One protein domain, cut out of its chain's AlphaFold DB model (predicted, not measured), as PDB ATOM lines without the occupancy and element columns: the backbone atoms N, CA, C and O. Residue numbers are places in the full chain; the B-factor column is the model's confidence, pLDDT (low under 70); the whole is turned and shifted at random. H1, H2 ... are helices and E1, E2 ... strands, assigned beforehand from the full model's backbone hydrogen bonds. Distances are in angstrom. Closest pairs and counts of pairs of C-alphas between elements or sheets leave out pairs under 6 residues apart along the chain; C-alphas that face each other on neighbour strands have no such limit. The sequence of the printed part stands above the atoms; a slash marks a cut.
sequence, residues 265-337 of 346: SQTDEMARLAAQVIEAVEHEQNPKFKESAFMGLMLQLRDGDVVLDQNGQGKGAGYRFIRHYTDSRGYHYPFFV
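AT A GLANCE: This is residues 265 to 337 of the 346 residues of an uncharacterized protein of Scleroderma citrinum Foug A (UniProt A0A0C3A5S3). A loose, roughly T-shaped model: H1 runs away from a thin, open ribbon of strands, the chain turns over at its far end through H2, and H3 comes back to the ribbon. The ribbon, E1, E2 and E3, makes the crossbar; the turn at residues 283 to 288 and the loop at residues 311 to 316 stick out. The printed part has 73 residues, with three named helices followed by three named strands, class mixed. The sheet order is E1, E2, E3, with E1 and E2 antiparallel. The radius of gyration of the C-alphas is 14.5 A, and the spans are 40 by 37 by 22 A.

HOW THE PARTS SIT: H1, residues 265 to 282, touches H3, residues 293 to 302, with its residues 270 to 278 alone; the closest C-alphas, of Ala 271 and Arg 302, are 4.1 A apart. They run opposite ways at a steep tilt of 50 degrees. H2, residues 287 to 290, is close to H3 but not clearly touching, C-alphas 289 and 295 being 7.3 A apart. H3 is over E1, residues 306 to 308, at a height over the sheet of 11.4 A. H1 only grazes the sheet, with residues 266 to 271. E1 and E2, residues 319 to 326, form an antiparallel hairpin, with N 307 and O 320 3.2 A apart, within hydrogen-bond range. E2 and E3, residues 332 to 336, meet only at a point, C-alphas 326 and 332, 5.6 A apart. In H1 and H3 every O i to N i+4 pair is within hydrogen-bond range; H2 is too short for one.

IN THESE COORDINATES: H1 begins at C-alpha 265 (24.094, -20.927, -50.952) and is 25.7 A long; H3 is 14.4 A and E2 21.4 A. E3 ends at C-alpha 336 (16.613, -18.899, -31.719).

THE WHOLE: The C-alphas farthest apart, of Gln 285 and Gly 314, are 40.2 A apart. The printed part has no cut and no long link. Residues 307 to 337 are under pLDDT 70.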
ATOM      1  N   SER A 265      23.174 -20.125 -50.146       70.69
ATOM      2  CA  SER A 265      24.094 -20.927 -50.952       70.69
ATOM      3  C   SER A 265      25.291 -21.484 -50.163       70.69
ATOM      4  O   SER A 265      25.577 -22.662 -50.288       70.69
ATOM      5  N   GLN A 266      25.965 -20.710 -49.305       70.94
ATOM      6  CA  GLN A 266      27.135 -21.208 -48.556       70.94
ATOM      7  C   GLN A 266      26.759 -22.270 -47.516       70.94
ATOM      8  O   GLN A 266      27.519 -23.208 -47.283       70.94
ATOM      9  N   THR A 267      25.586 -22.135 -46.893       77.19
ATOM     10  CA  THR A 267      25.070 -23.141 -45.955       77.19
ATOM     11  C   THR A 267      24.674 -24.428 -46.673       77.19
ATOM     12  O   THR A 267      24.915 -25.509 -46.148       77.19
ATOM     13  N   ASP A 268      24.126 -24.315 -47.885       83.50
ATOM     14  CA  ASP A 268      23.720 -25.459 -48.706       83.50
ATOM     15  C   ASP A 268      24.936 -26.229 -49.258       83.50
ATOM     16  O   ASP A 268      25.000 -27.454 -49.159       83.50
ATOM     17  N   GLU A 269      25.976 -25.522 -49.719       88.19
ATOM     18  CA  GLU A 269      27.243 -26.150 -50.128       88.19
ATOM     19  C   GLU A 269      27.911 -26.896 -48.962       88.19
ATOM     20  O   GLU A 269      28.435 -28.000 -49.126       88.19
ATOM     21  N   MET A 270      27.847 -26.341 -47.748       86.69
ATOM     22  CA  MET A 270      28.390 -26.998 -46.560       86.69
ATOM     23  C   MET A 270      27.595 -28.245 -46.160       86.69
ATOM     24  O   MET A 270      28.195 -29.267 -45.827       86.69
ATOM     25  N   ALA A 271      26.263 -28.187 -46.228       90.12
ATOM     26  CA  ALA A 271      25.402 -29.340 -45.986       90.12
ATOM     27  C   ALA A 271      25.673 -30.461 -47.003       90.12
ATOM     28  O   ALA A 271      25.760 -31.634 -46.632       90.12
ATOM     29  N   ARG A 272      25.893 -30.097 -48.272       91.88
ATOM     30  CA  ARG A 272      26.242 -31.029 -49.349       91.88
ATOM     31  C   ARG A 272      27.591 -31.710 -49.119       91.88
ATOM     32  O   ARG A 272      27.692 -32.927 -49.274       91.88
ATOM     33  N   LEU A 273      28.612 -30.956 -48.713       92.06
ATOM     34  CA  LEU A 273      29.923 -31.515 -48.366       92.06
ATOM     35  C   LEU A 273      29.839 -32.432 -47.140       92.06
ATOM     36  O   LEU A 273      30.401 -33.526 -47.146       92.06
ATOM     37  N   ALA A 274      29.097 -32.028 -46.108       93.31
ATOM     38  CA  ALA A 274      28.896 -32.850 -44.921       93.31
ATOM     39  C   ALA A 274      28.167 -34.166 -45.248       93.31
ATOM     40  O   ALA A 274      28.538 -35.218 -44.727       93.31
ATOM     41  N   ALA A 275      27.185 -34.136 -46.157       92.00
ATOM     42  CA  ALA A 275      26.513 -35.336 -46.651       92.00
ATOM     43  C   ALA A 275      27.496 -36.308 -47.326       92.00
ATOM     44  O   ALA A 275      27.491 -37.495 -47.007       92.00
ATOM     45  N   GLN A 276      28.383 -35.794 -48.183       93.19
ATOM     46  CA  GLN A 276      29.402 -36.602 -48.856       93.19
ATOM     47  C   GLN A 276      30.367 -37.262 -47.860       93.19
ATOM     48  O   GLN A 276      30.734 -38.425 -48.021       93.19
ATOM     49  N   VAL A 277      30.761 -36.540 -46.806       92.81
ATOM     50  CA  VAL A 277      31.617 -37.086 -45.743       92.81
ATOM     51  C   VAL A 277      30.906 -38.208 -44.985       92.81
ATOM     52  O   VAL A 277      31.517 -39.241 -44.722       92.81
ATOM     53  N   ILE A 278      29.621 -38.045 -44.657       92.12
ATOM     54  CA  ILE A 278      28.841 -39.077 -43.958       92.12
ATOM     55  C   ILE A 278      28.689 -40.335 -44.822       92.12
ATOM     56  O   ILE A 278      28.859 -41.437 -44.307       92.12
ATOM     57  N   GLU A 279      28.421 -40.179 -46.119       92.31
ATOM     58  CA  GLU A 279      28.285 -41.291 -47.071       92.31
ATOM     59  C   GLU A 279      29.600 -42.069 -47.234       92.31
ATOM     60  O   GLU A 279      29.624 -43.300 -47.159       92.31
ATOM     61  N   ALA A 280      30.725 -41.361 -47.378       89.69
ATOM     62  CA  ALA A 280      32.044 -41.985 -47.477       89.69
ATOM     63  C   ALA A 280      32.413 -42.771 -46.205       89.69
ATOM     64  O   ALA A 280      33.074 -43.807 -46.271       89.69
ATOM     65  N   VAL A 281      31.961 -42.287 -45.048       89.06
ATOM     66  CA  VAL A 281      32.238 -42.864 -43.729       89.06
ATOM     67  C   VAL A 281      31.253 -43.970 -43.346       89.06
ATOM     68  O   VAL A 281      31.546 -44.758 -42.452       89.06
ATOM     69  N   GLU A 282      30.089 -44.081 -43.987       87.12
ATOM     70  CA  GLU A 282      29.037 -45.030 -43.589       87.12
ATOM     71  C   GLU A 282      29.554 -46.479 -43.482       87.12
ATOM     72  O   GLU A 282      29.208 -47.221 -42.553       87.12
ATOM     73  N   HIS A 283      30.467 -46.834 -44.386       88.44
ATOM     74  CA  HIS A 283      31.091 -48.150 -44.501       88.44
ATOM     75  C   HIS A 283      32.252 -48.383 -43.516       88.44
ATOM     76  O   HIS A 283      32.753 -49.506 -43.420       88.44
ATOM     77  N   GLU A 284      32.675 -47.367 -42.757       86.69
ATOM     78  CA  GLU A 284      33.696 -47.526 -41.723       86.69
ATOM     79  C   GLU A 284      33.165 -48.358 -40.556       86.69
ATOM     80  O   GLU A 284      32.077 -48.127 -40.024       86.69
ATOM     81  N   GLN A 285      33.942 -49.347 -40.116       86.62
ATOM     82  CA  GLN A 285      33.551 -50.228 -39.008       86.62
ATOM     83  C   GLN A 285      34.107 -49.780 -37.654       86.62
ATOM     84  O   GLN A 285      33.828 -50.410 -36.635       86.62
ATOM     85  N   ASN A 286      34.871 -48.685 -37.611       91.38
ATOM     86  CA  ASN A 286      35.454 -48.195 -36.370       91.38
ATOM     87  C   ASN A 286      34.407 -47.453 -35.506       91.38
ATOM     88  O   ASN A 286      33.964 -46.362 -35.883       91.38
ATOM     89  N   PRO A 287      34.043 -47.975 -34.318       86.81
ATOM     90  CA  PRO A 287      33.017 -47.364 -33.471       86.81
ATOM     91  C   PRO A 287      33.431 -45.984 -32.942       86.81
ATOM     92  O   PRO A 287      32.594 -45.092 -32.840       86.81
ATOM     93  N   LYS A 288      34.729 -45.755 -32.696       89.12
ATOM     94  CA  LYS A 288      35.224 -44.455 -32.208       89.12
ATOM     95  C   LYS A 288      35.046 -43.339 -33.228       89.12
ATOM     96  O   LYS A 288      34.922 -42.178 -32.849       89.12
ATOM     97  N   PHE A 289      35.066 -43.683 -34.515       86.12
ATOM     98  CA  PHE A 289      34.869 -42.706 -35.574       86.12
ATOM     99  C   PHE A 289      33.392 -42.318 -35.688       86.12
ATOM    100  O   PHE A 289      33.077 -41.130 -35.730       86.12
ATOM    101  N   LYS A 290      32.486 -43.303 -35.630       88.25
ATOM    102  CA  LYS A 290      31.028 -43.080 -35.624       88.25
ATOM    103  C   LYS A 290      30.566 -42.238 -34.435       88.25
ATOM    104  O   LYS A 290      29.692 -41.394 -34.589       88.25
ATOM    105  N   GLU A 291      31.193 -42.430 -33.277       88.62
ATOM    106  CA  GLU A 291      30.919 -41.672 -32.048       88.62
ATOM    107  C   GLU A 291      31.748 -40.383 -31.922       88.62
ATOM    108  O   GLU A 291      31.711 -39.709 -30.890       88.62
ATOM    109  N   SER A 292      32.527 -40.020 -32.943       92.25
ATOM    110  CA  SER A 292      33.369 -38.831 -32.864       92.25
ATOM    111  C   SER A 292      32.530 -37.549 -32.832       92.25
ATOM    112  O   SER A 292      31.505 -37.419 -33.507       92.25
ATOM    113  N   ALA A 293      33.013 -36.545 -32.095       89.88
ATOM    114  CA  ALA A 293      32.417 -35.206 -32.086       89.88
ATOM    115  C   ALA A 293      32.339 -34.594 -33.497       89.88
ATOM    116  O   ALA A 293      31.440 -33.811 -33.796       89.88
ATOM    117  N   PHE A 294      33.261 -34.998 -34.376       91.62
ATOM    118  CA  PHE A 294      33.263 -34.631 -35.782       91.62
ATOM    119  C   PHE A 294      32.040 -35.180 -36.531       91.62
ATOM    120  O   PHE A 294      31.368 -34.412 -37.213       91.62
ATOM    121  N   MET A 295      31.698 -36.464 -36.365       92.38
ATOM    122  CA  MET A 295      30.494 -37.031 -36.988       92.38
ATOM    123  C   MET A 295      29.220 -36.355 -36.486       92.38
ATOM    124  O   MET A 295      28.322 -36.076 -37.278       92.38
ATOM    125  N   GLY A 296      29.174 -36.003 -35.197       91.00
ATOM    126  CA  GLY A 296      28.094 -35.188 -34.638       91.00
ATOM    127  C   GLY A 296      27.957 -33.828 -35.330       91.00
ATOM    128  O   GLY A 296      26.849 -33.425 -35.671       91.00
ATOM    129  N   LEU A 297      29.075 -33.148 -35.598       91.75
ATOM    130  CA  LEU A 297      29.081 -31.878 -36.327       91.75
ATOM    131  C   LEU A 297      28.660 -32.042 -37.794       91.75
ATOM    132  O   LEU A 297      27.865 -31.247 -38.285       91.75
ATOM    133  N   MET A 298      29.162 -33.058 -38.502       92.25
ATOM    134  CA  MET A 298      28.793 -33.294 -39.905       92.25
ATOM    135  C   MET A 298      27.294 -33.573 -40.052       92.25
ATOM    136  O   MET A 298      26.664 -33.061 -40.973       92.25
ATOM    137  N   LEU A 299      26.697 -34.318 -39.117       91.38
ATOM    138  CA  LEU A 299      25.249 -34.539 -39.090       91.38
ATOM    139  C   LEU A 299      24.486 -33.224 -38.894       91.38
ATOM    140  O   LEU A 299      23.535 -32.957 -39.618       91.38
ATOM    141  N   GLN A 300      24.948 -32.365 -37.986       88.44
ATOM    142  CA  GLN A 300      24.340 -31.053 -37.748       88.44
ATOM    143  C   GLN A 300      24.450 -30.106 -38.948       88.44
ATOM    144  O   GLN A 300      23.523 -29.347 -39.217       88.44
ATOM    145  N   LEU A 301      25.573 -30.140 -39.668       90.88
ATOM    146  CA  LEU A 301      25.752 -29.356 -40.889       90.88
ATOM    147  C   LEU A 301      24.882 -29.887 -42.031       90.88
ATOM    148  O   LEU A 301      24.292 -29.090 -42.754       90.88
ATOM    149  N   ARG A 302      24.748 -31.213 -42.163       90.62
ATOM    150  CA  ARG A 302      23.853 -31.845 -43.143       90.62
ATOM    151  C   ARG A 302      22.392 -31.492 -42.882       90.62
ATOM    152  O   ARG A 302      21.669 -31.157 -43.812       90.62
ATOM    153  N   ASP A 303      21.969 -31.573 -41.625       87.88
ATOM    154  CA  ASP A 303      20.580 -31.330 -41.231       87.88
ATOM    155  C   ASP A 303      20.241 -29.821 -41.216       87.88
ATOM    156  O   ASP A 303      19.095 -29.438 -40.990       87.88
ATOM    157  N   GLY A 304      21.225 -28.952 -41.497       80.44
ATOM    158  CA  GLY A 304      21.058 -27.496 -41.526       80.44
ATOM    159  C   GLY A 304      20.867 -26.873 -40.141       80.44
ATOM    160  O   GLY A 304      20.531 -25.696 -40.034       80.44
ATOM    161  N   ASP A 305      21.105 -27.646 -39.079       72.81
ATOM    162  CA  ASP A 305      20.892 -27.244 -37.688       72.81
ATOM    163  C   ASP A 305      21.952 -26.248 -37.192       72.81
ATOM    164  O   ASP A 305      21.760 -25.578 -36.174       72.81
ATOM    165  N   VAL A 306      23.091 -26.140 -37.883       72.12
ATOM    166  CA  VAL A 306      24.192 -25.237 -37.531       72.12
ATOM    167  C   VAL A 306      24.486 -24.305 -38.695       72.12
ATOM    168  O   VAL A 306      24.957 -24.729 -39.745       72.12
ATOM    169  N   VAL A 307      24.267 -23.009 -38.471       69.62
ATOM    170  CA  VAL A 307      24.677 -21.959 -39.406       69.62
ATOM    171  C   VAL A 307      25.913 -21.268 -38.846       69.62
ATOM    172  O   VAL A 307      25.907 -20.743 -37.727       69.62
ATOM    173  N   LEU A 308      26.988 -21.276 -39.633       65.38
ATOM    174  CA  LEU A 308      28.191 -20.507 -39.338       65.38
ATOM    175  C   LEU A 308      27.909 -19.029 -39.600       65.38
ATOM    176  O   LEU A 308      27.681 -18.614 -40.734       65.38
ATOM    177  N   ASP A 309      27.923 -18.235 -38.536       60.72
ATOM    178  CA  ASP A 309      27.865 -16.783 -38.640       60.72
ATOM    179  C   ASP A 309      29.292 -16.257 -38.849       60.72
ATOM    180  O   ASP A 309      30.145 -16.359 -37.964       60.72
ATOM    181  N   GLN A 310      29.573 -15.726 -40.042       55.31
ATOM    182  CA  GLN A 310      30.904 -15.244 -40.427       55.31
ATOM    183  C   GLN A 310      31.294 -13.922 -39.734       55.31
ATOM    184  O   GLN A 310      32.403 -13.427 -39.916       55.31
ATOM    185  N   ASN A 311      30.427 -13.368 -38.879       51.62
ATOM    186  CA  ASN A 311      30.613 -12.058 -38.247       51.62
ATOM    187  C   ASN A 311      31.379 -12.089 -36.905       51.62
ATOM    188  O   ASN A 311      31.420 -11.098 -36.178       51.62
ATOM    189  N   GLY A 312      32.014 -13.210 -36.557       50.62
ATOM    190  CA  GLY A 312      32.725 -13.411 -35.290       50.62
ATOM    191  C   GLY A 312      34.163 -12.878 -35.232       50.62
ATOM    192  O   GLY A 312      35.029 -13.561 -34.685       50.62
ATOM    193  N   GLN A 313      34.463 -11.684 -35.758       42.97
ATOM    194  CA  GLN A 313      35.736 -11.005 -35.458       42.97
ATOM    195  C   GLN A 313      35.690 -10.396 -34.048       42.97
ATOM    196  O   GLN A 313      35.547  -9.194 -33.857       42.97
ATOM    197  N   GLY A 314      35.786 -11.243 -33.026       44.66
ATOM    198  CA  GLY A 314      35.848 -10.786 -31.642       44.66
ATOM    199  C   GLY A 314      35.494 -11.881 -30.653       44.66
ATOM    200  O   GLY A 314      34.336 -12.044 -30.305       44.66
ATOM    201  N   LYS A 315      36.514 -12.603 -30.178       46.69
ATOM    202  CA  LYS A 315      36.459 -13.524 -29.029       46.69
ATOM    203  C   LYS A 315      35.281 -14.513 -29.051       46.69
ATOM    204  O   LYS A 315      34.306 -14.367 -28.325       46.69
ATOM    205  N   GLY A 316      35.472 -15.592 -29.806       47.06
ATOM    206  CA  GLY A 316      34.619 -16.778 -29.776       47.06
ATOM    207  C   GLY A 316      33.795 -16.897 -31.046       47.06
ATOM    208  O   GLY A 316      32.802 -16.197 -31.213       47.06
ATOM    209  N   ALA A 317      34.208 -17.802 -31.935       45.59
ATOM    210  CA  ALA A 317      33.368 -18.253 -33.033       45.59
ATOM    211  C   ALA A 317      32.120 -18.918 -32.427       45.59
ATOM    212  O   ALA A 317      32.165 -20.052 -31.953       45.59
ATOM    213  N   GLY A 318      31.032 -18.158 -32.330       48.00
ATOM    214  CA  GLY A 318      29.757 -18.642 -31.825       48.00
ATOM    215  C   GLY A 318      29.026 -19.384 -32.933       48.00
ATOM    216  O   GLY A 318      28.560 -18.765 -33.885       48.00
ATOM    217  N   TYR A 319      28.900 -20.702 -32.807       54.72
ATOM    218  CA  TYR A 319      27.989 -21.476 -33.644       54.72
ATOM    219  C   TYR A 319      26.555 -21.111 -33.260       54.72
ATOM    220  O   TYR A 319      26.180 -21.203 -32.086       54.72
ATOM    221  N   ARG A 320      25.745 -20.679 -34.232       57.88
ATOM    222  CA  ARG A 320      24.321 -20.439 -34.001       57.88
ATOM    223  C   ARG A 320      23.567 -21.709 -34.391       57.88
ATOM    224  O   ARG A 320      23.487 -22.056 -35.565       57.88
ATOM    225  N   PHE A 321      23.053 -22.413 -33.384       54.59
ATOM    226  CA  PHE A 321      22.199 -23.578 -33.590       54.59
ATOM    227  C   PHE A 321      20.792 -23.096 -33.946       54.59
ATOM    228  O   PHE A 321      20.132 -22.438 -33.136       54.59
ATOM    229  N   ILE A 322      20.342 -23.403 -35.158       57.16
ATOM    230  CA  ILE A 322      18.982 -23.150 -35.622       57.16
ATOM    231  C   ILE A 322      18.289 -24.502 -35.675       57.16
ATOM    232  O   ILE A 322      18.391 -25.215 -36.659       57.16
ATOM    233  N   ARG A 323      17.567 -24.873 -34.613       48.84
ATOM    234  CA  ARG A 323      16.698 -26.053 -34.696       48.84
ATOM    235  C   ARG A 323      15.471 -25.695 -35.515       48.84
ATOM    236  O   ARG A 323      14.656 -24.872 -35.089       48.84
ATOM    237  N   HIS A 324      15.324 -26.335 -36.666       43.00
ATOM    238  CA  HIS A 324      14.112 -26.234 -37.461       43.00
ATOM    239  C   HIS A 324      13.057 -27.191 -36.899       43.00
ATOM    240  O   HIS A 324      13.178 -28.406 -37.012       43.00
ATOM    241  N   TYR A 325      12.004 -26.648 -36.281       41.28
ATOM    242  CA  TYR A 325      10.820 -27.434 -35.940       41.28
ATOM    243  C   TYR A 325       9.825 -27.324 -37.093       41.28
ATOM    244  O   TYR A 325       9.308 -26.239 -37.373       41.28
ATOM    245  N   THR A 326       9.576 -28.432 -37.786       42.22
ATOM    246  CA  THR A 326       8.473 -28.535 -38.740       42.22
ATOM    247  C   THR A 326       7.226 -28.971 -37.976       42.22
ATOM    248  O   THR A 326       7.145 -30.082 -37.457       42.22
ATOM    249  N   ASP A 327       6.241 -28.077 -37.862       40.50
ATOM    250  CA  ASP A 327       4.903 -28.494 -37.437       40.50
ATOM    251  C   ASP A 327       4.290 -29.376 -38.542       40.50
ATOM    252  O   ASP A 327       4.540 -29.177 -39.731       40.50
ATOM    253  N   SER A 328       3.423 -30.303 -38.150       45.31
ATOM    254  CA  SER A 328       2.552 -31.154 -38.975       45.31
ATOM    255  C   SER A 328       1.734 -30.428 -40.063       45.31
ATOM    256  O   SER A 328       1.083 -31.071 -40.884       45.31
ATOM    257  N   ARG A 329       1.781 -29.091 -40.097       50.06
ATOM    258  CA  ARG A 329       1.168 -28.210 -41.101       50.06
ATOM    259  C   ARG A 329       2.162 -27.603 -42.103       50.06
ATOM    260  O   ARG A 329       1.751 -26.795 -42.927       50.06
ATOM    261  N   GLY A 330       3.447 -27.958 -42.038       42.69
ATOM    262  CA  GLY A 330       4.473 -27.515 -42.993       42.69
ATOM    263  C   GLY A 330       4.964 -26.073 -42.813       42.69
ATOM    264  O   GLY A 330       5.611 -25.537 -43.708       42.69
ATOM    265  N   TYR A 331       4.677 -25.427 -41.679       36.34
ATOM    266  CA  TYR A 331       5.165 -24.074 -41.395       36.34
ATOM    267  C   TYR A 331       6.511 -24.117 -40.664       36.34
ATOM    268  O   TYR A 331       6.643 -24.757 -39.619       36.34
ATOM    269  N   HIS A 332       7.506 -23.419 -41.220       41.44
ATOM    270  CA  HIS A 332       8.844 -23.284 -40.647       41.44
ATOM    271  C   HIS A 332       8.881 -22.118 -39.654       41.44
ATOM    272  O   HIS A 332       8.711 -20.963 -40.046       41.44
ATOM    273  N   TYR A 333       9.163 -22.407 -38.384       43.78
ATOM    274  CA  TYR A 333       9.402 -21.380 -37.369       43.78
ATOM    275  C   TYR A 333      10.882 -21.384 -36.962       43.78
ATOM    276  O   TYR A 333      11.364 -22.406 -36.470       43.78
ATOM    277  N   PRO A 334      11.627 -20.275 -37.140       42.62
ATOM    278  CA  PRO A 334      12.975 -20.169 -36.601       42.62
ATOM    279  C   PRO A 334      12.899 -19.968 -35.081       42.62
ATOM    280  O   PRO A 334      12.448 -18.924 -34.606       42.62
ATOM    281  N   PHE A 335      13.335 -20.962 -34.304       49.59
ATOM    282  CA  PHE A 335      13.502 -20.826 -32.857       49.59
ATOM    283  C   PHE A 335      14.973 -20.536 -32.542       49.59
ATOM    284  O   PHE A 335      15.846 -21.382 -32.731       49.59
ATOM    285  N   PHE A 336      15.259 -19.323 -32.071       46.41
ATOM    286  CA  PHE A 336      16.613 -18.899 -31.719       46.41
ATOM    287  C   PHE A 336      16.944 -19.335 -30.289       46.41
ATOM    288  O   PHE A 336      16.495 -18.713 -29.325       46.41
ATOM    289  N   VAL A 337      17.755 -20.384 -30.129       48.97
ATOM    290  CA  VAL A 337      18.323 -20.731 -28.818       48.97
ATOM    291  C   VAL A 337      19.638 -19.979 -28.651       48.97
ATOM    292  O   VAL A 337      20.678 -20.387 -29.160       48.97
TER     293      VAL A 337